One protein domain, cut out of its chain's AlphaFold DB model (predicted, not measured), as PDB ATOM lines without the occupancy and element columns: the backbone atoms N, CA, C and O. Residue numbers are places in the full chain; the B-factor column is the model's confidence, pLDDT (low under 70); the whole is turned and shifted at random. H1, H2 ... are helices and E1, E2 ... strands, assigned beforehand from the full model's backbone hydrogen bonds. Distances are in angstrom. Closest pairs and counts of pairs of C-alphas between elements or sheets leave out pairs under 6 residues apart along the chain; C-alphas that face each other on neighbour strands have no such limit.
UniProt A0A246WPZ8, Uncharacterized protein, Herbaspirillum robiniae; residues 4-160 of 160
ATOM      1  N   GLU A   4      67.950  90.336 113.158       91.44
ATOM      2  CA  GLU A   4      68.926  91.002 112.290       91.44
ATOM      3  C   GLU A   4      70.371  90.765 112.738       91.44
ATOM      4  O   GLU A   4      71.266  90.574 111.920       91.44
ATOM      5  N   THR A   5      70.608  90.742 114.052       92.06
ATOM      6  CA  THR A   5      71.924  90.423 114.608       92.06
ATOM      7  C   THR A   5      72.315  88.985 114.274       92.06
ATOM      8  O   THR A   5      73.489  88.715 114.036       92.06
ATOM      9  N   ALA A   6      71.355  88.055 114.261       92.50
ATOM     10  CA  ALA A   6      71.611  86.664 113.899       92.50
ATOM     11  C   ALA A   6      71.978  86.540 112.418       92.50
ATOM     12  O   ALA A   6      72.969  85.888 112.099       92.50
ATOM     13  N   VAL A   7      71.255  87.231 111.532       92.06
ATOM     14  CA  VAL A   7      71.569  87.262 110.097       92.06
ATOM     15  C   VAL A   7      72.993  87.758 109.860       92.06
ATOM     16  O   VAL A   7      73.790  87.040 109.264       92.06
ATOM     17  N   ARG A   8      73.347  88.926 110.409       92.88
ATOM     18  CA  ARG A   8      74.682  89.524 110.237       92.88
ATOM     19  C   ARG A   8      75.815  88.652 110.783       92.88
ATOM     20  O   ARG A   8      76.937  88.734 110.300       92.88
ATOM     21  N   ARG A   9      75.544  87.857 111.824       93.12
ATOM     22  CA  ARG A   9      76.567  87.062 112.518       93.12
ATOM     23  C   ARG A   9      76.750  85.660 111.944       93.12
ATOM     24  O   ARG A   9      77.863  85.148 111.987       93.12
ATOM     25  N   PHE A  10      75.673  85.020 111.494       91.19
ATOM     26  CA  PHE A  10      75.691  83.601 111.127       91.19
ATOM     27  C   PHE A  10      75.616  83.350 109.622       91.19
ATOM     28  O   PHE A  10      76.020  82.276 109.180       91.19
ATOM     29  N   LEU A  11      75.096  84.295 108.836       94.00
ATOM     30  CA  LEU A  11      75.012  84.139 107.387       94.00
ATOM     31  C   LEU A  11      76.278  84.635 106.691       94.00
ATOM     32  O   LEU A  11      77.039  85.440 107.227       94.00
ATOM     33  N   GLN A  12      76.502  84.137 105.478       93.31
ATOM     34  CA  GLN A  12      77.664  84.514 104.683       93.31
ATOM     35  C   GLN A  12      77.398  85.826 103.943       93.31
ATOM     36  O   GLN A  12      76.295  85.993 103.417       93.31
ATOM     37  N   PRO A  13      78.378  86.744 103.874       95.12
ATOM     38  CA  PRO A  13      78.223  87.987 103.134       95.12
ATOM     39  C   PRO A  13      78.200  87.728 101.622       95.12
ATOM     40  O   PRO A  13      78.902  86.851 101.115       95.12
ATOM     41  N   LEU A  14      77.417  88.522 100.894       93.81
ATOM     42  CA  LEU A  14      77.400  88.573  99.435       93.81
ATOM     43  C   LEU A  14      77.388  90.012  98.930       93.81
ATOM     44  O   LEU A  14      76.989  90.942  99.631       93.81
ATOM     45  N   GLU A  15      77.772  90.167  97.668       95.31
ATOM     46  CA  GLU A  15      77.599  91.398  96.911       95.31
ATOM     47  C   GLU A  15      76.607  91.125  95.775       95.31
ATOM     48  O   GLU A  15      76.848  90.283  94.906       95.31
ATOM     49  N   ALA A  16      75.470  91.811  95.798       94.38
ATOM     50  CA  ALA A  16      74.425  91.701  94.793       94.38
ATOM     51  C   ALA A  16      74.340  92.973  93.945       94.38
ATOM     52  O   ALA A  16      74.932  94.006  94.250       94.38
ATOM     53  N   VAL A  17      73.576  92.910  92.858       94.69
ATOM     54  CA  VAL A  17      73.407  94.022  91.924       94.69
ATOM     55  C   VAL A  17      71.957  94.476  91.889       94.69
ATOM     56  O   VAL A  17      71.048  93.676  91.680       94.69
ATOM     57  N   ILE A  18      71.738  95.783  92.013       93.69
ATOM     58  CA  ILE A  18      70.419  96.383  91.833       93.69
ATOM     59  C   ILE A  18      70.063  96.367  90.344       93.69
ATOM     60  O   ILE A  18      70.734  96.987  89.509       93.69
ATOM     61  N   GLY A  19      69.001  95.635  90.017       89.31
ATOM     62  CA  GLY A  19      68.399  95.585  88.696       89.31
ATOM     63  C   GLY A  19      67.128  96.424  88.599       89.31
ATOM     64  O   GLY A  19      66.694  97.083  89.541       89.31
ATOM     65  N   ILE A  20      66.515  96.390  87.418       85.69
ATOM     66  CA  ILE A  20      65.293  97.141  87.119       85.69
ATOM     67  C   ILE A  20      64.022  96.449  87.631       85.69
ATOM     68  O   ILE A  20      62.927  96.969  87.471       85.69
ATOM     69  N   ASP A  21      64.122  95.262  88.190       85.56
ATOM     70  CA  ASP A  21      62.985  94.400  88.518       85.56
ATOM     71  C   ASP A  21      63.298  93.483  89.709       85.56
ATOM     72  O   ASP A  21      62.620  92.482  89.943       85.56
ATOM     73  N   GLY A  22      64.341  93.822  90.464       90.75
ATOM     74  CA  GLY A  22      64.785  93.088  91.635       90.75
ATOM     75  C   GLY A  22      66.277  93.247  91.883       90.75
ATOM     76  O   GLY A  22      66.969  94.037  91.235       90.75
ATOM     77  N   ILE A  23      66.761  92.468  92.838       93.62
ATOM     78  CA  ILE A  23      68.173  92.339  93.178       93.62
ATOM     79  C   ILE A  23      68.719  91.074  92.521       93.62
ATOM     80  O   ILE A  23      68.045  90.051  92.504       93.62
ATOM     81  N   TYR A  24      69.922  91.133  91.964       92.06
ATOM     82  CA  TYR A  24      70.521  90.036  91.213       92.06
ATOM     83  C   TYR A  24      71.783  89.515  91.888       92.06
ATOM     84  O   TYR A  24      72.685  90.294  92.196       92.06
ATOM     85  N   TRP A  25      71.872  88.196  92.046       91.38
ATOM     86  CA  TRP A  25      73.055  87.504  92.552       91.38
ATOM     87  C   TRP A  25      73.170  86.116  91.901       91.38
ATOM     88  O   TRP A  25      72.189  85.381  91.867       91.38
ATOM     89  N   ASN A  26      74.337  85.768  91.343       84.31
ATOM     90  CA  ASN A  26      74.608  84.488  90.656       84.31
ATOM     91  C   ASN A  26      73.552  84.071  89.603       84.31
ATOM     92  O   ASN A  26      73.127  82.922  89.553       84.31
ATOM     93  N   ASP A  27      73.118  85.013  88.757       81.50
ATOM     94  CA  ASP A  27      72.013  84.897  87.778       81.50
ATOM     95  C   ASP A  27      70.598  84.757  88.359       81.50
ATOM     96  O   ASP A  27      69.625  84.813  87.605       81.50
ATOM     97  N   TYR A  28      70.447  84.624  89.676       85.00
ATOM     98  CA  TYR A  28      69.139  84.611  90.316       85.00
ATOM     99  C   TYR A  28      68.641  86.036  90.525       85.00
ATOM    100  O   TYR A  28      69.387  86.929  90.939       85.00
ATOM    101  N   ARG A  29      67.352  86.236  90.250       90.75
ATOM    102  CA  ARG A  29      66.628  87.459  90.592       90.75
ATOM    103  C   ARG A  29      65.954  87.254  91.939       90.75
ATOM    104  O   ARG A  29      65.314  86.233  92.150       90.75
ATOM    105  N   PHE A  30      66.043  88.233  92.822       92.25
ATOM    106  CA  PHE A  30      65.405  88.245  94.129       92.25
ATOM    107  C   PHE A  30      64.504  89.459  94.253       92.25
ATOM    108  O   PHE A  30      64.847  90.556  93.800       92.25
ATOM    109  N   TYR A  31      63.346  89.270  94.874       91.06
ATOM    110  CA  TYR A  31      62.361  90.333  95.009       91.06
ATOM    111  C   TYR A  31      61.578  90.235  96.317       91.06
ATOM    112  O   TYR A  31      61.398  89.163  96.895       91.06
ATOM    113  N   SER A  32      61.124  91.397  96.769       91.31
ATOM    114  CA  SER A  32      60.143  91.593  97.828       91.31
ATOM    115  C   SER A  32      59.435  92.914  97.549       91.31
ATOM    116  O   SER A  32      60.076  93.863  97.086       91.31
ATOM    117  N   SER A  33      58.140  93.002  97.851       89.56
ATOM    118  CA  SER A  33      57.373  94.244  97.706       89.56
ATOM    119  C   SER A  33      57.956  95.386  98.546       89.56
ATOM    120  O   SER A  33      57.912  96.534  98.113       89.56
ATOM    121  N   ALA A  34      58.608  95.067  99.671       90.19
ATOM    122  CA  ALA A  34      59.281  96.033 100.545       90.19
ATOM    123  C   ALA A  34      60.405  96.829  99.850       90.19
ATOM    124  O   ALA A  34      60.777  97.907 100.314       90.19
ATOM    125  N   LEU A  35      60.939  96.344  98.719       89.94
ATOM    126  CA  LEU A  35      61.909  97.104  97.922       89.94
ATOM    127  C   LEU A  35      61.304  98.388  97.347       89.94
ATOM    128  O   LEU A  35      62.024  99.365  97.152       89.94
ATOM    129  N   LEU A  36      59.997  98.403  97.066       86.81
ATOM    130  CA  LEU A  36      59.319  99.577  96.510       86.81
ATOM    131  C   LEU A  36      59.256 100.744  97.501       86.81
ATOM    132  O   LEU A  36      59.159 101.886  97.064       86.81
ATOM    133  N   ASP A  37      59.374 100.459  98.796       89.12
ATOM    134  CA  ASP A  37      59.373 101.463  99.861       89.12
ATOM    135  C   ASP A  37      60.778 102.026 100.144       89.12
ATOM    136  O   ASP A  37      60.942 102.868 101.027       89.12
ATOM    137  N   CYS A  38      61.800 101.559  99.417       90.00
ATOM    138  CA  CYS A  38      63.200 101.925  99.625       90.00
ATOM    139  C   CYS A  38      63.669 102.963  98.591       90.00
ATOM    140  O   CYS A  38      63.827 102.629  97.406       90.00
ATOM    141  N   PRO A  39      63.962 104.212  99.005       89.69
ATOM    142  CA  PRO A  39      64.437 105.258  98.102       89.69
ATOM    143  C   PRO A  39      65.728 104.888  97.363       89.69
ATOM    144  O   PRO A  39      65.882 105.220  96.182       89.69
ATOM    145  N   THR A  40      66.651 104.176  98.021       89.94
ATOM    146  CA  THR A  40      67.912 103.756  97.393       89.94
ATOM    147  C   THR A  40      67.659 102.767  96.256       89.94
ATOM    148  O   THR A  40      68.249 102.895  95.178       89.94
ATOM    149  N   TYR A  41      66.717 101.835  96.429       90.31
ATOM    150  CA  TYR A  41      66.334 100.912  95.361       90.31
ATOM    151  C   TYR A  41      65.704 101.666  94.187       90.31
ATOM    152  O   TYR A  41      66.124 101.479  93.048       90.31
ATOM    153  N   GLU A  42      64.749 102.563  94.440       87.25
ATOM    154  CA  GLU A  42      64.081 103.341  93.390       87.25
ATOM    155  C   GLU A  42      65.076 104.149  92.540       87.25
ATOM    156  O   GLU A  42      65.016 104.131  91.300       87.25
ATOM    157  N   ARG A  43      66.031 104.804  93.210       86.94
ATOM    158  CA  ARG A  43      67.073 105.614  92.576       86.94
ATOM    159  C   ARG A  43      67.973 104.785  91.663       86.94
ATOM    160  O   ARG A  43      68.279 105.215  90.552       86.94
ATOM    161  N   HIS A  44      68.403 103.607  92.110       88.56
ATOM    162  CA  HIS A  44      69.359 102.783  91.366       88.56
ATOM    163  C   HIS A  44      68.702 101.844  90.353       88.56
ATOM    164  O   HIS A  44      69.280 101.594  89.298       88.56
ATOM    165  N   ALA A  45      67.471 101.400  90.591       84.00
ATOM    166  CA  ALA A  45      66.752 100.513  89.683       84.00
ATOM    167  C   ALA A  45      66.394 101.178  88.341       84.00
ATOM    168  O   ALA A  45      66.088 100.490  87.369       84.00
ATOM    169  N   THR A  46      66.397 102.511  88.274       78.69
ATOM    170  CA  THR A  46      66.185 103.289  87.037       78.69
ATOM    171  C   THR A  46      67.480 103.883  86.477       78.69
ATOM    172  O   THR A  46      67.488 104.440  85.375       78.69
ATOM    173  N   ALA A  47      68.589 103.740  87.207       78.00
ATOM    174  CA  ALA A  47      69.880 104.242  86.789       78.00
ATOM    175  C   ALA A  47      70.452 103.405  85.638       78.00
ATOM    176  O   ALA A  47      70.207 102.208  85.487       78.00
ATOM    177  N   ARG A  48      71.272 104.053  84.807       71.31
ATOM    178  CA  ARG A  48      71.964 103.383  83.699       71.31
ATOM    179  C   ARG A  48      73.089 102.463  84.187       71.31
ATOM    180  O   ARG A  48      73.472 101.539  83.472       71.31
ATOM    181  N   THR A  49      73.602 102.727  85.387       76.81
ATOM    182  CA  THR A  49      74.699 101.994  86.019       76.81
ATOM    183  C   THR A  49      74.145 100.981  87.009       76.81
ATOM    184  O   THR A  49      73.298 101.313  87.834       76.81
ATOM    185  N   ARG A  50      74.664  99.753  86.943       81.62
ATOM    186  CA  ARG A  50      74.389  98.693  87.914       81.62
ATOM    187  C   ARG A  50      75.081  99.031  89.234       81.62
ATOM    188  O   ARG A  50      76.307  99.035  89.286       81.62
ATOM    189  N   ALA A  51      74.298  99.346  90.261       90.88
ATOM    190  CA  ALA A  51      74.814  99.576  91.604       90.88
ATOM    191  C   ALA A  51      74.965  98.245  92.342       90.88
ATOM    192  O   ALA A  51      74.100  97.375  92.230       90.88
ATOM    193  N   LYS A  52      76.073  98.102  93.067       93.12
ATOM    194  CA  LYS A  52      76.337  96.968  93.951       93.12
ATOM    195  C   LYS A  52      75.720  97.242  95.321       93.12
ATOM    196  O   LYS A  52      75.658  98.398  95.734       93.12
ATOM    197  N   ILE A  53      75.260  96.195  95.992       94.50
ATOM    198  CA  ILE A  53      74.687  96.265  97.332       94.50
ATOM    199  C   ILE A  53      75.131  95.059  98.153       94.50
ATOM    200  O   ILE A  53      75.243  93.950  97.627       94.50
ATOM    201  N   GLU A  54      75.402  95.289  99.428       95.19
ATOM    202  CA  GLU A  54      75.831  94.247 100.351       95.19
ATOM    203  C   GLU A  54      74.627  93.512 100.940       95.19
ATOM    204  O   GLU A  54      73.522  94.049 101.091       95.19
ATOM    205  N   GLY A  55      74.848  92.251 101.273       94.81
ATOM    206  CA  GLY A  55      73.840  91.436 101.914       94.81
ATOM    207  C   GLY A  55      74.401  90.128 102.422       94.81
ATOM    208  O   GLY A  55      75.610  89.935 102.509       94.81
ATOM    209  N   TYR A  56      73.492  89.221 102.740       96.06
ATOM    210  CA  TYR A  56      73.784  87.947 103.359       96.06
ATOM    211  C   TYR A  56      72.931  86.838 102.751       96.06
ATOM    212  O   TYR A  56      71.812  87.071 102.289       96.06
ATOM    213  N   TYR A  57      73.438  85.612 102.794       93.19
ATOM    214  CA  TYR A  57      72.720  84.425 102.341       93.19
ATOM    215  C   TYR A  57      73.030  83.208 103.205       93.19
ATOM    216  O   TYR A  57      74.052  83.130 103.893       93.19
ATOM    217  N   LEU A  58      72.127  82.235 103.138       89.69
ATOM    218  CA  LEU A  58      72.332  80.920 103.717       89.69
ATOM    219  C   LEU A  58      72.973  80.005 102.667       89.69
ATOM    220  O   LEU A  58      72.381  79.743 101.622       89.69
ATOM    221  N   SER A  59      74.175  79.504 102.946       82.12
ATOM    222  CA  SER A  59      74.948  78.676 102.006       82.12
ATOM    223  C   SER A  59      74.244  77.375 101.619       82.12
ATOM    224  O   SER A  59      74.359  76.913 100.485       82.12
ATOM    225  N   THR A  60      73.473  76.800 102.540       78.75
ATOM    226  CA  THR A  60      72.768  75.531 102.332       78.75
ATOM    227  C   THR A  60      71.502  75.673 101.490       78.75
ATOM    228  O   THR A  60      71.046  74.682 100.929       78.75
ATOM    229  N   CYS A  61      70.920  76.873 101.378       77.38
ATOM    230  CA  CYS A  61      69.693  77.086 100.615       77.38
ATOM    231  C   CYS A  61      69.550  78.548 100.181       77.38
ATOM    232  O   CYS A  61      69.283  79.432 100.998       77.38
ATOM    233  N   VAL A  62      69.625  78.794  98.871       79.50
ATOM    234  CA  VAL A  62      69.479  80.139  98.290       79.50
ATOM    235  C   VAL A  62      68.018  80.432  97.936       79.50
ATOM    236  O   VAL A  62      67.673  80.904  96.856       79.50
ATOM    237  N   ARG A  63      67.109  80.141  98.866       85.44
ATOM    238  CA  ARG A  63      65.697  80.516  98.712       85.44
ATOM    239  C   ARG A  63      65.462  81.982  99.061       85.44
ATOM    240  O   ARG A  63      64.602  82.633  98.465       85.44
ATOM    241  N   TYR A  64      66.224  82.480 100.027       91.69
ATOM    242  CA  TYR A  64      66.159  83.852 100.494       91.69
ATOM    243  C   TYR A  64      67.555  84.455 100.580       91.69
ATOM    244  O   TYR A  64      68.517  83.771 100.927       91.69
ATOM    245  N   ILE A  65      67.628  85.751 100.306       94.31
ATOM    246  CA  ILE A  65      68.779  86.585 100.643       94.31
ATOM    247  C   ILE A  65      68.315  87.738 101.523       94.31
ATOM    248  O   ILE A  65      67.143  88.119 101.498       94.31
ATOM    249  N   TRP A  66      69.241  88.303 102.285       96.31
ATOM    250  CA  TRP A  66      68.995  89.453 103.140       96.31
ATOM    251  C   TRP A  66      69.863  90.608 102.679       96.31
ATOM    252  O   TRP A  66      71.080  90.501 102.709       96.31
ATOM    253  N   ILE A  67      69.254  91.699 102.236       96.12
ATOM    254  CA  ILE A  67      69.973  92.862 101.708       96.12
ATOM    255  C   ILE A  67      69.907  94.002 102.717       96.12
ATOM    256  O   ILE A  67      68.836  94.269 103.266       96.12
ATOM    257  N   GLU A  68      71.034  94.681 102.938       94.25
ATOM    258  CA  GLU A  68      71.053  95.922 103.708       94.25
ATOM    259  C   GLU A  68      70.806  97.117 102.794       94.25
ATOM    260  O   GLU A  68      71.593  97.416 101.898       94.25
ATOM    261  N   ILE A  69      69.689  97.807 103.018       92.88
ATOM    262  CA  ILE A  69      69.312  98.990 102.251       92.88
ATOM    263  C   ILE A  69      68.595  99.986 103.154       92.88
ATOM    264  O   ILE A  69      67.742  99.601 103.948       92.88
ATOM    265  N   ASP A  70      68.952 101.269 103.056       90.56
ATOM    266  CA  ASP A  70      68.321 102.346 103.833       90.56
ATOM    267  C   ASP A  70      68.271 102.047 105.352       90.56
ATOM    268  O   ASP A  70      67.264 102.274 106.023       90.56
ATOM    269  N   ASN A  71      69.370 101.494 105.887       88.88
ATOM    270  CA  ASN A  71      69.531 101.046 107.278       88.88
ATOM    271  C   ASN A  71      68.529  99.961 107.725       88.88
ATOM    272  O   ASN A  71      68.286  99.790 108.920       88.88
ATOM    273  N   ARG A  72      67.954  99.213 106.781       92.12
ATOM    274  CA  ARG A  72      67.029  98.105 107.034       92.12
ATOM    275  C   ARG A  72      67.561  96.823 106.421       92.12
ATOM    276  O   ARG A  72      68.166  96.832 105.352       92.12
ATOM    277  N   LEU A  73      67.292  95.711 107.095       94.00
ATOM    278  CA  LEU A  73      67.576  94.381 106.581       94.00
ATOM    279  C   LEU A  73      66.312  93.821 105.922       94.00
ATOM    280  O   LEU A  73      65.322  93.550 106.600       94.00
ATOM    281  N   LEU A  74      66.338  93.644 104.603       94.75
ATOM    282  CA  LEU A  74      65.198  93.122 103.850       94.75
ATOM    283  C   LEU A  74      65.428  91.682 103.424       94.75
ATOM    284  O   LEU A  74      66.404  91.386 102.741       94.75
ATOM    285  N   GLN A  75      64.483  90.806 103.758       94.69
ATOM    286  CA  GLN A  75      64.440  89.446 103.234       94.69
ATOM    287  C   GLN A  75      63.797  89.442 101.842       94.69
ATOM    288  O   GLN A  75      62.655  89.873 101.670       94.69
ATOM    289  N   LEU A  76      64.525  88.937 100.851       94.00
ATOM    290  CA  LEU A  76      64.093  88.834  99.459       94.00
ATOM    291  C   LEU A  76      64.004  87.364  99.057       94.00
ATOM    292  O   LEU A  76      64.905  86.588  99.369       94.00
ATOM    293  N   ALA A  77      62.942  86.982  98.352       91.00
ATOM    294  CA  ALA A  77      62.757  85.618  97.859       91.00
ATOM    295  C   ALA A  77      63.332  85.464  96.447       91.00
ATOM    296  O   ALA A  77      63.208  86.378  95.630       91.00
ATOM    297  N   ALA A  78      63.925  84.304  96.153       88.94
ATOM    298  CA  ALA A  78      64.357  83.957  94.804       88.94
ATOM    299  C   ALA A  78      63.150  83.857  93.855       88.94
ATOM    300  O   ALA A  78      62.174  83.155  94.129       88.94
ATOM    301  N   MET A  79      63.236  84.548  92.724       83.69
ATOM    302  CA  MET A  79      62.285  84.512  91.622       83.69
ATOM    303  C   MET A  79      62.800  83.541  90.560       83.69
ATOM    304  O   MET A  79      63.858  83.760  89.967       83.69
ATOM    305  N   LEU A  80      62.046  82.471  90.310       67.88
ATOM    306  CA  LEU A  80      62.386  81.494  89.280       67.88
ATOM    307  C   LEU A  80      62.113  82.077  87.880       67.88
ATOM    308  O   LEU A  80      61.093  82.742  87.688       67.88
ATOM    309  N   PRO A  81      62.992  81.831  86.891       58.72
ATOM    310  CA  PRO A  81      62.762  82.250  85.509       58.72
ATOM    311  C   PRO A  81      61.545  81.575  84.855       58.72
ATOM    312  O   PRO A  81      60.980  82.142  83.925       58.72
ATOM    313  N   HIS A  82      61.146  80.388  85.329       50.88
ATOM    314  CA  HIS A  82      60.011  79.615  84.818       50.88
ATOM    315  C   HIS A  82      59.238  78.967  85.979       50.88
ATOM    316  O   HIS A  82      59.819  78.614  87.001       50.88
ATOM    317  N   LEU A  83      57.920  78.842  85.817       48.03
ATOM    318  CA  LEU A  83      56.936  78.343  86.791       48.03
ATOM    319  C   LEU A  83      56.953  76.812  86.987       48.03
ATOM    320  O   LEU A  83      55.958  76.262  87.451       48.03
ATOM    321  N   ASP A  84      58.046  76.125  86.653       44.72
ATOM    322  CA  ASP A  84      58.110  74.668  86.776       44.72
ATOM    323  C   ASP A  84      58.643  74.253  88.149       44.72
ATOM    324  O   ASP A  84      59.820  74.390  88.465       44.72
ATOM    325  N   ASP A  85      57.700  73.741  88.933       55.50
ATOM    326  CA  ASP A  85      57.824  72.998  90.182       55.50
ATOM    327  C   ASP A  85      58.497  73.693  91.386       55.50
ATOM    328  O   ASP A  85      59.620  74.201  91.348       55.50
ATOM    329  N   GLN A  86      57.804  73.695  92.532       55.19
ATOM    330  CA  GLN A  86      58.305  74.348  93.751       55.19
ATOM    331  C   GLN A  86      59.548  73.658  94.325       55.19
ATOM    332  O   GLN A  86      60.277  74.282  95.102       55.19
ATOM    333  N   GLU A  87      59.804  72.410  93.938       55.94
ATOM    334  CA  GLU A  87      60.971  71.635  94.356       55.94
ATOM    335  C   GLU A  87      62.286  72.170  93.764       55.94
ATOM    336  O   GLU A  87      63.322  72.088  94.422       55.94
ATOM    337  N   GLN A  88      62.248  72.873  92.620       55.78
ATOM    338  CA  GLN A  88      63.421  73.570  92.063       55.78
ATOM    339  C   GLN A  88      63.909  74.749  92.931       55.78
ATOM    340  O   GLN A  88      64.911  75.389  92.614       55.78
ATOM    341  N   ARG A  89      63.221  75.069  94.040       54.72
ATOM    342  CA  ARG A  89      63.642  76.107  95.000       54.72
ATOM    343  C   ARG A  89      64.748  75.654  95.952       54.72
ATOM    344  O   ARG A  89      65.335  76.506  96.619       54.72
ATOM    345  N   TYR A  90      65.022  74.355  96.052       61.03
ATOM    346  CA  TYR A  90      66.041  73.817  96.954       61.03
ATOM    347  C   TYR A  90      67.377  73.655  96.234       61.03
ATOM    348  O   TYR A  90      67.870  72.550  96.058       61.03
ATOM    349  N   VAL A  91      67.953  74.780  95.812       65.31
ATOM    350  CA  VAL A  91      69.310  74.817  95.257       65.31
ATOM    351  C   VAL A  91      70.245  75.383  96.323       65.31
ATOM    352  O   VAL A  91      69.987  76.446  96.908       65.31
ATOM    353  N   SER A  92      71.316  74.654  96.611       72.19
ATOM    354  CA  SER A  92      72.396  75.118  97.481       72.19
ATOM    355  C   SER A  92      73.192  76.244  96.812       72.19
ATOM    356  O   SER A  92      73.174  76.416  95.591       72.19
ATOM    357  N   ALA A  93      73.927  77.037  97.596       71.50
ATOM    358  CA  ALA A  93      74.750  78.105  97.028       71.50
ATOM    359  C   ALA A  93      75.874  77.568  96.129       71.50
ATOM    360  O   ALA A  93      76.254  78.221  95.156       71.50
ATOM    361  N   GLU A  94      76.375  76.371  96.431       73.44
ATOM    362  CA  GLU A  94      77.390  75.697  95.628       73.44
ATOM    363  C   GLU A  94      76.843  75.302  94.254       73.44
ATOM    364  O   GLU A  94      77.446  75.640  93.237       73.44
ATOM    365  N   GLU A  95      75.662  74.683  94.203       75.06
ATOM    366  CA  GLU A  95      74.995  74.335  92.945       75.06
ATOM    367  C   GLU A  95      74.653  75.585  92.127       75.06
ATOM    368  O   GLU A  95      74.914  75.631  90.925       75.06
ATOM    369  N   ALA A  96      74.140  76.637  92.775       72.81
ATOM    370  CA  ALA A  96      73.860  77.917  92.126       72.81
ATOM    371  C   ALA A  96      75.117  78.506  91.458       72.81
ATOM    372  O   ALA A  96      75.070  78.930  90.299       72.81
ATOM    373  N   ASN A  97      76.250  78.492  92.165       79.00
ATOM    374  CA  ASN A  97      77.532  78.947  91.632       79.00
ATOM    375  C   ASN A  97      78.044  78.026  90.512       79.00
ATOM    376  O   ASN A  97      78.510  78.500  89.477       79.00
ATOM    377  N   HIS A  98      77.904  76.710  90.672       79.56
ATOM    378  CA  HIS A  98      78.288  75.736  89.658       79.56
ATOM    379  C   HIS A  98      77.525  75.963  88.347       79.56
ATOM    380  O   HIS A  98      78.137  76.068  87.283       79.56
ATOM    381  N   TYR A  99      76.203  76.134  88.416       81.06
ATOM    382  CA  TYR A  99      75.382  76.440  87.247       81.06
ATOM    383  C   TYR A  99      75.749  77.779  86.610       81.06
ATOM    384  O   TYR A  99      75.788  77.880  85.382       81.06
ATOM    385  N   HIS A 100      76.040  78.804  87.416       79.25
ATOM    386  CA  HIS A 100      76.501  80.094  86.908       79.25
ATOM    387  C   HIS A 100      77.796  79.946  86.096       79.25
ATOM    388  O   HIS A 100      77.866  80.374  84.940       79.25
ATOM    389  N   LEU A 101      78.798  79.264  86.657       83.50
ATOM    390  CA  LEU A 101      80.075  79.022  85.990       83.50
ATOM    391  C   LEU A 101      79.905  78.192  84.713       83.50
ATOM    392  O   LEU A 101      80.451  78.555  83.669       83.50
ATOM    393  N   GLN A 102      79.100  77.128  84.751       83.50
ATOM    394  CA  GLN A 102      78.789  76.328  83.564       83.50
ATOM    395  C   GLN A 102      78.147  77.176  82.458       83.50
ATOM    396  O   GLN A 102      78.581  77.111  81.306       83.50
ATOM    397  N   ARG A 103      77.159  78.018  82.796       83.81
ATOM    398  CA  ARG A 103      76.525  78.936  81.835       83.81
ATOM    399  C   ARG A 103      77.528  79.924  81.252       83.81
ATOM    400  O   ARG A 103      77.517  80.154  80.041       83.81
ATOM    401  N   MET A 104      78.421  80.480  82.072       83.00
ATOM    402  CA  MET A 104      79.486  81.362  81.587       83.00
ATOM    403  C   MET A 104      80.413  80.644  80.600       83.00
ATOM    404  O   MET A 104      80.690  81.181  79.524       83.00
ATOM    405  N   HIS A 105      80.842  79.420  80.912       84.38
ATOM    406  CA  HIS A 105      81.675  78.613  80.020       84.38
ATOM    407  C   HIS A 105      80.970  78.278  78.700       84.38
ATOM    408  O   HIS A 105      81.549  78.462  77.627       84.38
ATOM    409  N   GLN A 106      79.705  77.856  78.754       83.38
ATOM    410  CA  GLN A 106      78.901  77.576  77.562       83.38
ATOM    411  C   GLN A 106      78.714  78.827  76.696       83.38
ATOM    412  O   GLN A 106      78.846  78.759  75.474       83.38
ATOM    413  N   ALA A 107      78.466  79.988  77.308       82.56
ATOM    414  CA  ALA A 107      78.336  81.253  76.590       82.56
ATOM    415  C   ALA A 107      79.636  81.649  75.873       82.56
ATOM    416  O   ALA A 107      79.592  82.161  74.751       82.56
ATOM    417  N   LEU A 108      80.795  81.398  76.489       80.50
ATOM    418  CA  LEU A 108      82.097  81.607  75.855       80.50
ATOM    419  C   LEU A 108      82.309  80.653  74.672       80.50
ATOM    420  O   LEU A 108      82.658  81.117  73.585       80.50
ATOM    421  N   ALA A 109      82.029  79.358  74.834       80.12
ATOM    422  CA  ALA A 109      82.123  78.381  73.746       80.12
ATOM    423  C   ALA A 109      81.202  78.752  72.569       80.12
ATOM    424  O   ALA A 109      81.620  78.760  71.408       80.12
ATOM    425  N   LEU A 110      79.966  79.164  72.864       81.88
ATOM    426  CA  LEU A 110      78.997  79.584  71.856       81.88
ATOM    427  C   LEU A 110      79.489  80.783  71.034       81.88
ATOM    428  O   LEU A 110      79.245  80.823  69.830       81.88
ATOM    429  N   ARG A 111      80.220  81.737  71.630       77.31
ATOM    430  CA  ARG A 111      80.796  82.873  70.883       77.31
ATOM    431  C   ARG A 111      81.761  82.417  69.789       77.31
ATOM    432  O   ARG A 111      81.723  82.970  68.688       77.31
ATOM    433  N   HIS A 112      82.583  81.402  70.055       74.12
ATOM    434  CA  HIS A 112      83.491  80.840  69.052       74.12
ATOM    435  C   HIS A 112      82.721  80.160  67.915       74.12
ATOM    436  O   HIS A 112      82.996  80.421  66.741       74.12
ATOM    437  N   HIS A 113      81.699  79.369  68.246       77.88
ATOM    438  CA  HIS A 113      80.845  78.734  67.241       77.88
ATOM    439  C   HIS A 113      80.060  79.752  66.406       77.88
ATOM    440  O   HIS A 113      79.972  79.604  65.190       77.88
ATOM    441  N   GLN A 114      79.541  80.820  67.019       80.38
ATOM    442  CA  GLN A 114      78.848  81.899  66.312       80.38
ATOM    443  C   GLN A 114      79.765  82.611  65.315       80.38
ATOM    444  O   GLN A 114      79.340  82.901  64.197       80.38
ATOM    445  N   ALA A 115      81.021  82.872  65.692       79.19
ATOM    446  CA  ALA A 115      82.005  83.459  64.788       79.19
ATOM    447  C   ALA A 115      82.285  82.537  63.589       79.19
ATOM    448  O   ALA A 115      82.214  82.995  62.448       79.19
ATOM    449  N   ALA A 116      82.510  81.242  63.838       81.44
ATOM    450  CA  ALA A 116      82.768  80.250  62.792       81.44
ATOM    451  C   ALA A 116      81.566  80.045  61.850       81.44
ATOM    452  O   ALA A 116      81.714  80.065  60.627       81.44
ATOM    453  N   ALA A 117      80.357  79.919  62.404       83.38
ATOM    454  CA  ALA A 117      79.125  79.821  61.626       83.38
ATOM    455  C   ALA A 117      78.943  81.063  60.746       83.38
ATOM    456  O   ALA A 117      78.669  80.960  59.552       83.38
ATOM    457  N   ARG A 118      79.178  82.252  61.306       81.19
ATOM    458  CA  ARG A 118      79.072  83.515  60.575       81.19
ATOM    459  C   ARG A 118      80.064  83.611  59.414       81.19
ATOM    460  O   ARG A 118      79.669  84.059  58.341       81.19
ATOM    461  N   THR A 119      81.313  83.177  59.593       82.06
ATOM    462  CA  THR A 119      82.293  83.112  58.493       82.06
ATOM    463  C   THR A 119      81.911  82.082  57.439       82.06
ATOM    464  O   THR A 119      82.010  82.372  56.250       82.06
ATOM    465  N   TYR A 120      81.415  80.915  57.854       84.50
ATOM    466  CA  TYR A 120      80.977  79.859  56.944       84.50
ATOM    467  C   TYR A 120      79.817  80.321  56.049       84.50
ATOM    468  O   TYR A 120      79.871  80.171  54.827       84.50
ATOM    469  N   TYR A 121      78.795  80.957  56.632       81.19
ATOM    470  CA  TYR A 121      77.666  81.492  55.868       81.19
ATOM    471  C   TYR A 121      78.065  82.667  54.964       81.19
ATOM    472  O   TYR A 121      77.560  82.761  53.845       81.19
ATOM    473  N   ASP A 122      79.001  83.529  55.380       82.44
ATOM    474  CA  ASP A 122      79.511  84.601  54.514       82.44
ATOM    475  C   ASP A 122      80.314  84.057  53.321       82.44
ATOM    476  O   ASP A 122      80.154  84.540  52.200       82.44
ATOM    477  N   GLN A 123      81.140  83.026  53.532       83.31
ATOM    478  CA  GLN A 123      81.875  82.355  52.456       83.31
ATOM    479  C   GLN A 123      80.926  81.688  51.456       83.31
ATOM    480  O   GLN A 123      81.073  81.899  50.252       83.31
ATOM    481  N   LYS A 124      79.906  80.962  51.935       82.75
ATOM    482  CA  LYS A 124      78.876  80.371  51.064       82.75
ATOM    483  C   LYS A 124      78.125  81.424  50.250       82.75
ATOM    484  O   LYS A 124      77.955  81.252  49.046       82.75
ATOM    485  N   ALA A 125      77.717  82.530  50.872       79.19
ATOM    486  CA  ALA A 125      77.017  83.606  50.174       79.19
ATOM    487  C   ALA A 125      77.891  84.270  49.095       79.19
ATOM    488  O   ALA A 125      77.413  84.538  47.991       79.19
ATOM    489  N   LYS A 126      79.187  84.468  49.372       81.50
ATOM    490  CA  LYS A 126      80.154  84.965  48.379       81.50
ATOM    491  C   LYS A 126      80.319  84.006  47.204       81.50
ATOM    492  O   LYS A 126      80.347  84.470  46.072       81.50
ATOM    493  N   GLN A 127      80.389  82.700  47.458       82.75
ATOM    494  CA  GLN A 127      80.515  81.688  46.404       82.75
ATOM    495  C   GLN A 127      79.263  81.599  45.521       82.75
ATOM    496  O   GLN A 127      79.386  81.436  44.314       82.75
ATOM    497  N   GLN A 128      78.067  81.723  46.105       80.94
ATOM    498  CA  GLN A 128      76.806  81.546  45.375       80.94
ATOM    499  C   GLN A 128      76.297  82.822  44.687       80.94
ATOM    500  O   GLN A 128      75.701  82.742  43.620       80.94
ATOM    501  N   ILE A 129      76.490  83.995  45.298       78.38
ATOM    502  CA  ILE A 129      75.861  85.262  44.869       78.38
ATOM    503  C   ILE A 129      76.925  86.306  44.464       78.38
ATOM    504  O   ILE A 129      76.599  87.366  43.930       78.38
ATOM    505  N   GLY A 130      78.213  86.049  44.730       77.12
ATOM    506  CA  GLY A 130      79.310  86.995  44.476       77.12
ATOM    507  C   GLY A 130      79.336  88.195  45.431       77.12
ATOM    508  O   GLY A 130      80.150  89.103  45.274       77.12
ATOM    509  N   LYS A 131      78.445  88.235  46.432       72.00
ATOM    510  CA  LYS A 131      78.298  89.342  47.390       72.00
ATOM    511  C   LYS A 131      78.376  88.824  48.825       72.00
ATOM    512  O   LYS A 131      77.893  87.741  49.132       72.00
ATOM    513  N   SER A 132      78.974  89.618  49.714       66.94
ATOM    514  CA  SER A 132      79.032  89.308  51.148       66.94
ATOM    515  C   SER A 132      77.653  89.438  51.796       66.94
ATOM    516  O   SER A 132      76.964  90.443  51.606       66.94
ATOM    517  N   TYR A 133      77.295  88.447  52.611       63.53
ATOM    518  CA  TYR A 133      76.075  88.439  53.422       63.53
ATOM    519  C   TYR A 133      76.150  89.446  54.582       63.53
ATOM    520  O   TYR A 133      75.140  89.975  55.035       63.53
ATOM    521  N   LEU A 134      77.361  89.786  55.034       64.19
ATOM    522  CA  LEU A 134      77.604  90.648  56.195       64.19
ATOM    523  C   LEU A 134      77.465  92.158  55.925       64.19
ATOM    524  O   LEU A 134      77.734  92.952  56.830       64.19
ATOM    525  N   ARG A 135      77.063  92.566  54.710       60.25
ATOM    526  CA  ARG A 135      77.087  93.970  54.247       60.25
ATOM    527  C   ARG A 135      76.155  94.904  55.030       60.25
ATOM    528  O   ARG A 135      76.409  96.103  55.078       60.25
ATOM    529  N   SER A 136      75.119  94.376  55.678       59.28
ATOM    530  CA  SER A 136      74.254  95.135  56.581       59.28
ATOM    531  C   SER A 136      74.065  94.374  57.892       59.28
ATOM    532  O   SER A 136      73.468  93.305  57.950       59.28
ATOM    533  N   GLN A 137      74.589  94.930  58.983       62.22
ATOM    534  CA  GLN A 137      74.317  94.430  60.328       62.22
ATOM    535  C   GLN A 137      73.403  95.413  61.035       62.22
ATOM    536  O   GLN A 137      73.782  96.553  61.305       62.22
ATOM    537  N   ARG A 138      72.199  94.954  61.375       61.56
ATOM    538  CA  ARG A 138      71.319  95.689  62.275       61.56
ATOM    539  C   ARG A 138      71.964  95.657  63.660       61.56
ATOM    540  O   ARG A 138      71.931  94.639  64.344       61.56
ATOM    541  N   ARG A 139      72.599  96.758  64.069       61.84
ATOM    542  CA  ARG A 139      73.042  96.918  65.456       61.84
ATOM    543  C   ARG A 139      71.791  97.103  66.305       61.84
ATOM    544  O   ARG A 139      71.181  98.167  66.291       61.84
ATOM    545  N   SER A 140      71.393  96.045  67.005       51.53
ATOM    546  CA  SER A 140      70.421  96.142  68.089       51.53
ATOM    547  C   SER A 140      71.042  97.011  69.182       51.53
ATOM    548  O   SER A 140      71.897  96.568  69.946       51.53
ATOM    549  N   GLY A 141      70.708  98.299  69.178       57.78
ATOM    550  CA  GLY A 141      70.980  99.169  70.311       57.78
ATOM    551  C   GLY A 141      69.939  98.899  71.387       57.78
ATOM    552  O   GLY A 141      68.763  98.721  71.073       57.78
ATOM    553  N   ARG A 142      70.345  98.905  72.659       60.25
ATOM    554  CA  ARG A 142      69.372  98.951  73.753       60.25
ATOM    555  C   ARG A 142      68.590 100.266  73.609       60.25
ATOM    556  O   ARG A 142      69.240 101.319  73.619       60.25
ATOM    557  N   PRO A 143      67.255 100.239  73.436       66.19
ATOM    558  CA  PRO A 143      66.474 101.463  73.323       66.19
ATOM    559  C   PRO A 143      66.742 102.346  74.544       66.19
ATOM    560  O   PRO A 143      66.940 101.843  75.656       66.19
ATOM    561  N   LYS A 144      66.823 103.667  74.332       66.88
ATOM    562  CA  LYS A 144      66.945 104.605  75.453       66.88
ATOM    563  C   LYS A 144      65.752 104.374  76.379       66.88
ATOM    564  O   LYS A 144      64.626 104.279  75.907       66.88
ATOM    565  N   LEU A 145      66.017 104.289  77.680       68.81
ATOM    566  CA  LEU A 145      64.967 104.233  78.688       68.81
ATOM    567  C   LEU A 145      64.283 105.610  78.711       68.81
ATOM    568  O   LEU A 145      64.781 106.553  79.324       68.81
ATOM    569  N   THR A 146      63.213 105.765  77.935       78.75
ATOM    570  CA  THR A 146      62.395 106.981  77.915       78.75
ATOM    571  C   THR A 146      61.635 107.115  79.233       78.75
ATOM    572  O   THR A 146      61.427 106.128  79.941       78.75
ATOM    573  N   ARG A 147      61.184 108.331  79.570       75.25
ATOM    574  CA  ARG A 147      60.373 108.563  80.779       75.25
ATOM    575  C   ARG A 147      59.118 107.682  80.810       75.25
ATOM    576  O   ARG A 147      58.800 107.141  81.864       75.25
ATOM    577  N   ASP A 148      58.485 107.470  79.658       79.19
ATOM    578  CA  ASP A 148      57.297 106.617  79.539       79.19
ATOM    579  C   ASP A 148      57.620 105.143  79.797       79.19
ATOM    580  O   ASP A 148      56.945 104.502  80.597       79.19
ATOM    581  N   ALA A 149      58.731 104.640  79.252       76.94
ATOM    582  CA  ALA A 149      59.194 103.279  79.518       76.94
ATOM    583  C   ALA A 149      59.513 103.062  81.008       76.94
ATOM    584  O   ALA A 149      59.180 102.029  81.579       76.94
ATOM    585  N   ILE A 150      60.118 104.050  81.679       75.75
ATOM    586  CA  ILE A 150      60.355 103.995  83.133       75.75
ATOM    587  C   ILE A 150      59.024 103.937  83.898       75.75
ATOM    588  O   ILE A 150      58.909 103.210  84.887       75.75
ATOM    589  N   ARG A 151      58.016 104.689  83.440       76.44
ATOM    590  CA  ARG A 151      56.684 104.718  84.049       76.44
ATOM    591  C   ARG A 151      55.963 103.380  83.890       76.44
ATOM    592  O   ARG A 151      55.453 102.873  84.883       76.44
ATOM    593  N   GLU A 152      55.975 102.791  82.697       77.62
ATOM    594  CA  GLU A 152      55.404 101.462  82.434       77.62
ATOM    595  C   GLU A 152      56.070 100.387  83.293       77.62
ATOM    596  O   GLU A 152      55.390  99.621  83.968       77.62
ATOM    597  N   ILE A 153      57.402 100.392  83.362       75.56
ATOM    598  CA  ILE A 153      58.167  99.472  84.212       75.56
ATOM    599  C   ILE A 153      57.761  99.616  85.682       75.56
ATOM    600  O   ILE A 153      57.566  98.614  86.368       75.56
ATOM    601  N   ARG A 154      57.588 100.847  86.183       72.56
ATOM    602  CA  ARG A 154      57.114 101.085  87.555       72.56
ATOM    603  C   ARG A 154      55.707 100.525  87.784       72.56
ATOM    604  O   ARG A 154      55.448 100.020  88.871       72.56
ATOM    605  N   VAL A 155      54.814 100.626  86.799       75.25
ATOM    606  CA  VAL A 155      53.457 100.060  86.884       75.25
ATOM    607  C   VAL A 155      53.517  98.533  86.905       75.25
ATOM    608  O   VAL A 155      52.908  97.922  87.777       75.25
ATOM    609  N   LEU A 156      54.319  97.918  86.032       73.69
ATOM    610  CA  LEU A 156      54.484  96.463  85.976       73.69
ATOM    611  C   LEU A 156      55.043  95.882  87.282       73.69
ATOM    612  O   LEU A 156      54.574  94.842  87.731       73.69
ATOM    613  N   ARG A 157      55.971  96.582  87.952       68.94
ATOM    614  CA  ARG A 157      56.492  96.181  89.275       68.94
ATOM    615  C   ARG A 157      55.437  96.130  90.385       68.94
ATOM    616  O   ARG A 157      55.686  95.498  91.400       68.94
ATOM    617  N   LYS A 158      54.321  96.853  90.252       62.72
ATOM    618  CA  LYS A 158      53.242  96.856  91.256       62.72
ATOM    619  C   LYS A 158      52.231  95.727  91.050       62.72
ATOM    620  O   LYS A 158      51.436  95.479  91.948       62.72
ATOM    621  N   ILE A 159      52.216  95.124  89.863       58.06
ATOM    622  CA  ILE A 159      51.239  94.104  89.460       58.06
ATOM    623  C   ILE A 159      51.832  92.690  89.605       58.06
ATOM    624  O   ILE A 159      51.080  91.740  89.808       58.06
ATOM    625  N   LEU A 160      53.162  92.565  89.518       49.16
ATOM    626  CA  LEU A 160      53.945  91.343  89.748       49.16
ATOM    627  C   LEU A 160      54.438  91.245  91.196       49.16
ATOM    628  O   LEU A 160      54.487  90.105  91.706       49.16
TER     629      LEU A 160
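This is residues 4 to 160 of the 160 residues of an uncharacterized protein of Herbaspirillum robiniae (UniProt A0A246WPZ8). A small closed barrel of six strands has short helices H1, H2 and H3 on its outside, and one very long helix, H5, runs away from it as an arm. From the far end of H5 the chain comes back through a long stretch with no named element to H6, near H2. The 157 printed residues run H1 E1 E2 E3 H2 H3 E4 E5 E6 H4 H5 H6, a mixed class of helices and strands; round the ring run E1 E2 E3 E6 E5 E4 and back to E1, each pair antiparallel. The whole is loose, with a radius of gyration of the C-alphas of 20.9 A, and elongated, spanning 70 by 39 by 28 A.

Begin with the barrel: find C-alpha 12 at (77.664, 84.514, 104.683), where E1, residues 12 to 18, starts its 18.9 A. Then come E2, residues 23 to 25, E3, 28 to 31, E4, 52 to 57, E5, 64 to 69, and E6, 72 to 79, which is 21.1 A long. The short helices are H1, residues 4 to 10, H2, 33 to 37, H3, 39 to 45, and H4, 86 to 89. H5, residues 93 to 129, runs 52.7 A from (74.750, 78.105, 97.028) to (75.861, 85.262, 44.869). H6, residues 147 to 159, is 19.2 A long.

E1 E2 E3 and E4 E5 E6 are two meanders, each strand the antiparallel neighbour of the one before. Look for N 17 and O 24 at 2.8 A in the hairpin E1 and E2, N 30 and O 23 at 2.7 A in E2 and E3, N 56 and O 66 at 2.7 A in E4 and E5, and N 76 and O 65 at 2.8 A in E5 and E6. The ring closes with N 79 and O 29 at 2.7 A between E6 and E3, and N 14 and O 55 at 2.8 A between E1 and E4. H1 lies outside the barrel over E4, at a height over the sheet of 9.0 A, and runs across the strands, at 66 degrees to E4 on the local plane; the closest C-alphas of H1 and E4 are those of Arg 8 and Tyr 56, 7.1 A apart, and the closest of H1 and E6 are those of Glu 4 and Leu 73, 6.8 A apart. H2 and H3 are also on the barrel, outside it; C-alphas 34 and 74 of H2 and E6 are closest at 7.4 A, and 18 and 45 of E1 and H3 at 5.9 A. H5 is on the barrel with 6 pairs of C-alphas within 10 A; H4 is only just not on it, with 4. H6 is not on the barrel, but H6 and H2 are near each other, with 5 pairs within 10 A. Every O i to N i+4 pair is within hydrogen-bond range in H1 and H3, against 32 of 33 in H5, 7 of 9 in H6 and 0 of 1 in H2, where 2 of 2 O i to N i+3 pairs are; H4 is too short for such a pair.

The C-alphas of Thr 5 and Gly 130, the two farthest apart, are 70.6 A apart. The printed part has no cut, and the one long link is H5 to H6. Residues 82 to 87, 104 to 117 and 136 to 143 stand free. The model's pLDDT is under 70 at residues 80 to 91, 132 to 145 and 157 to 160.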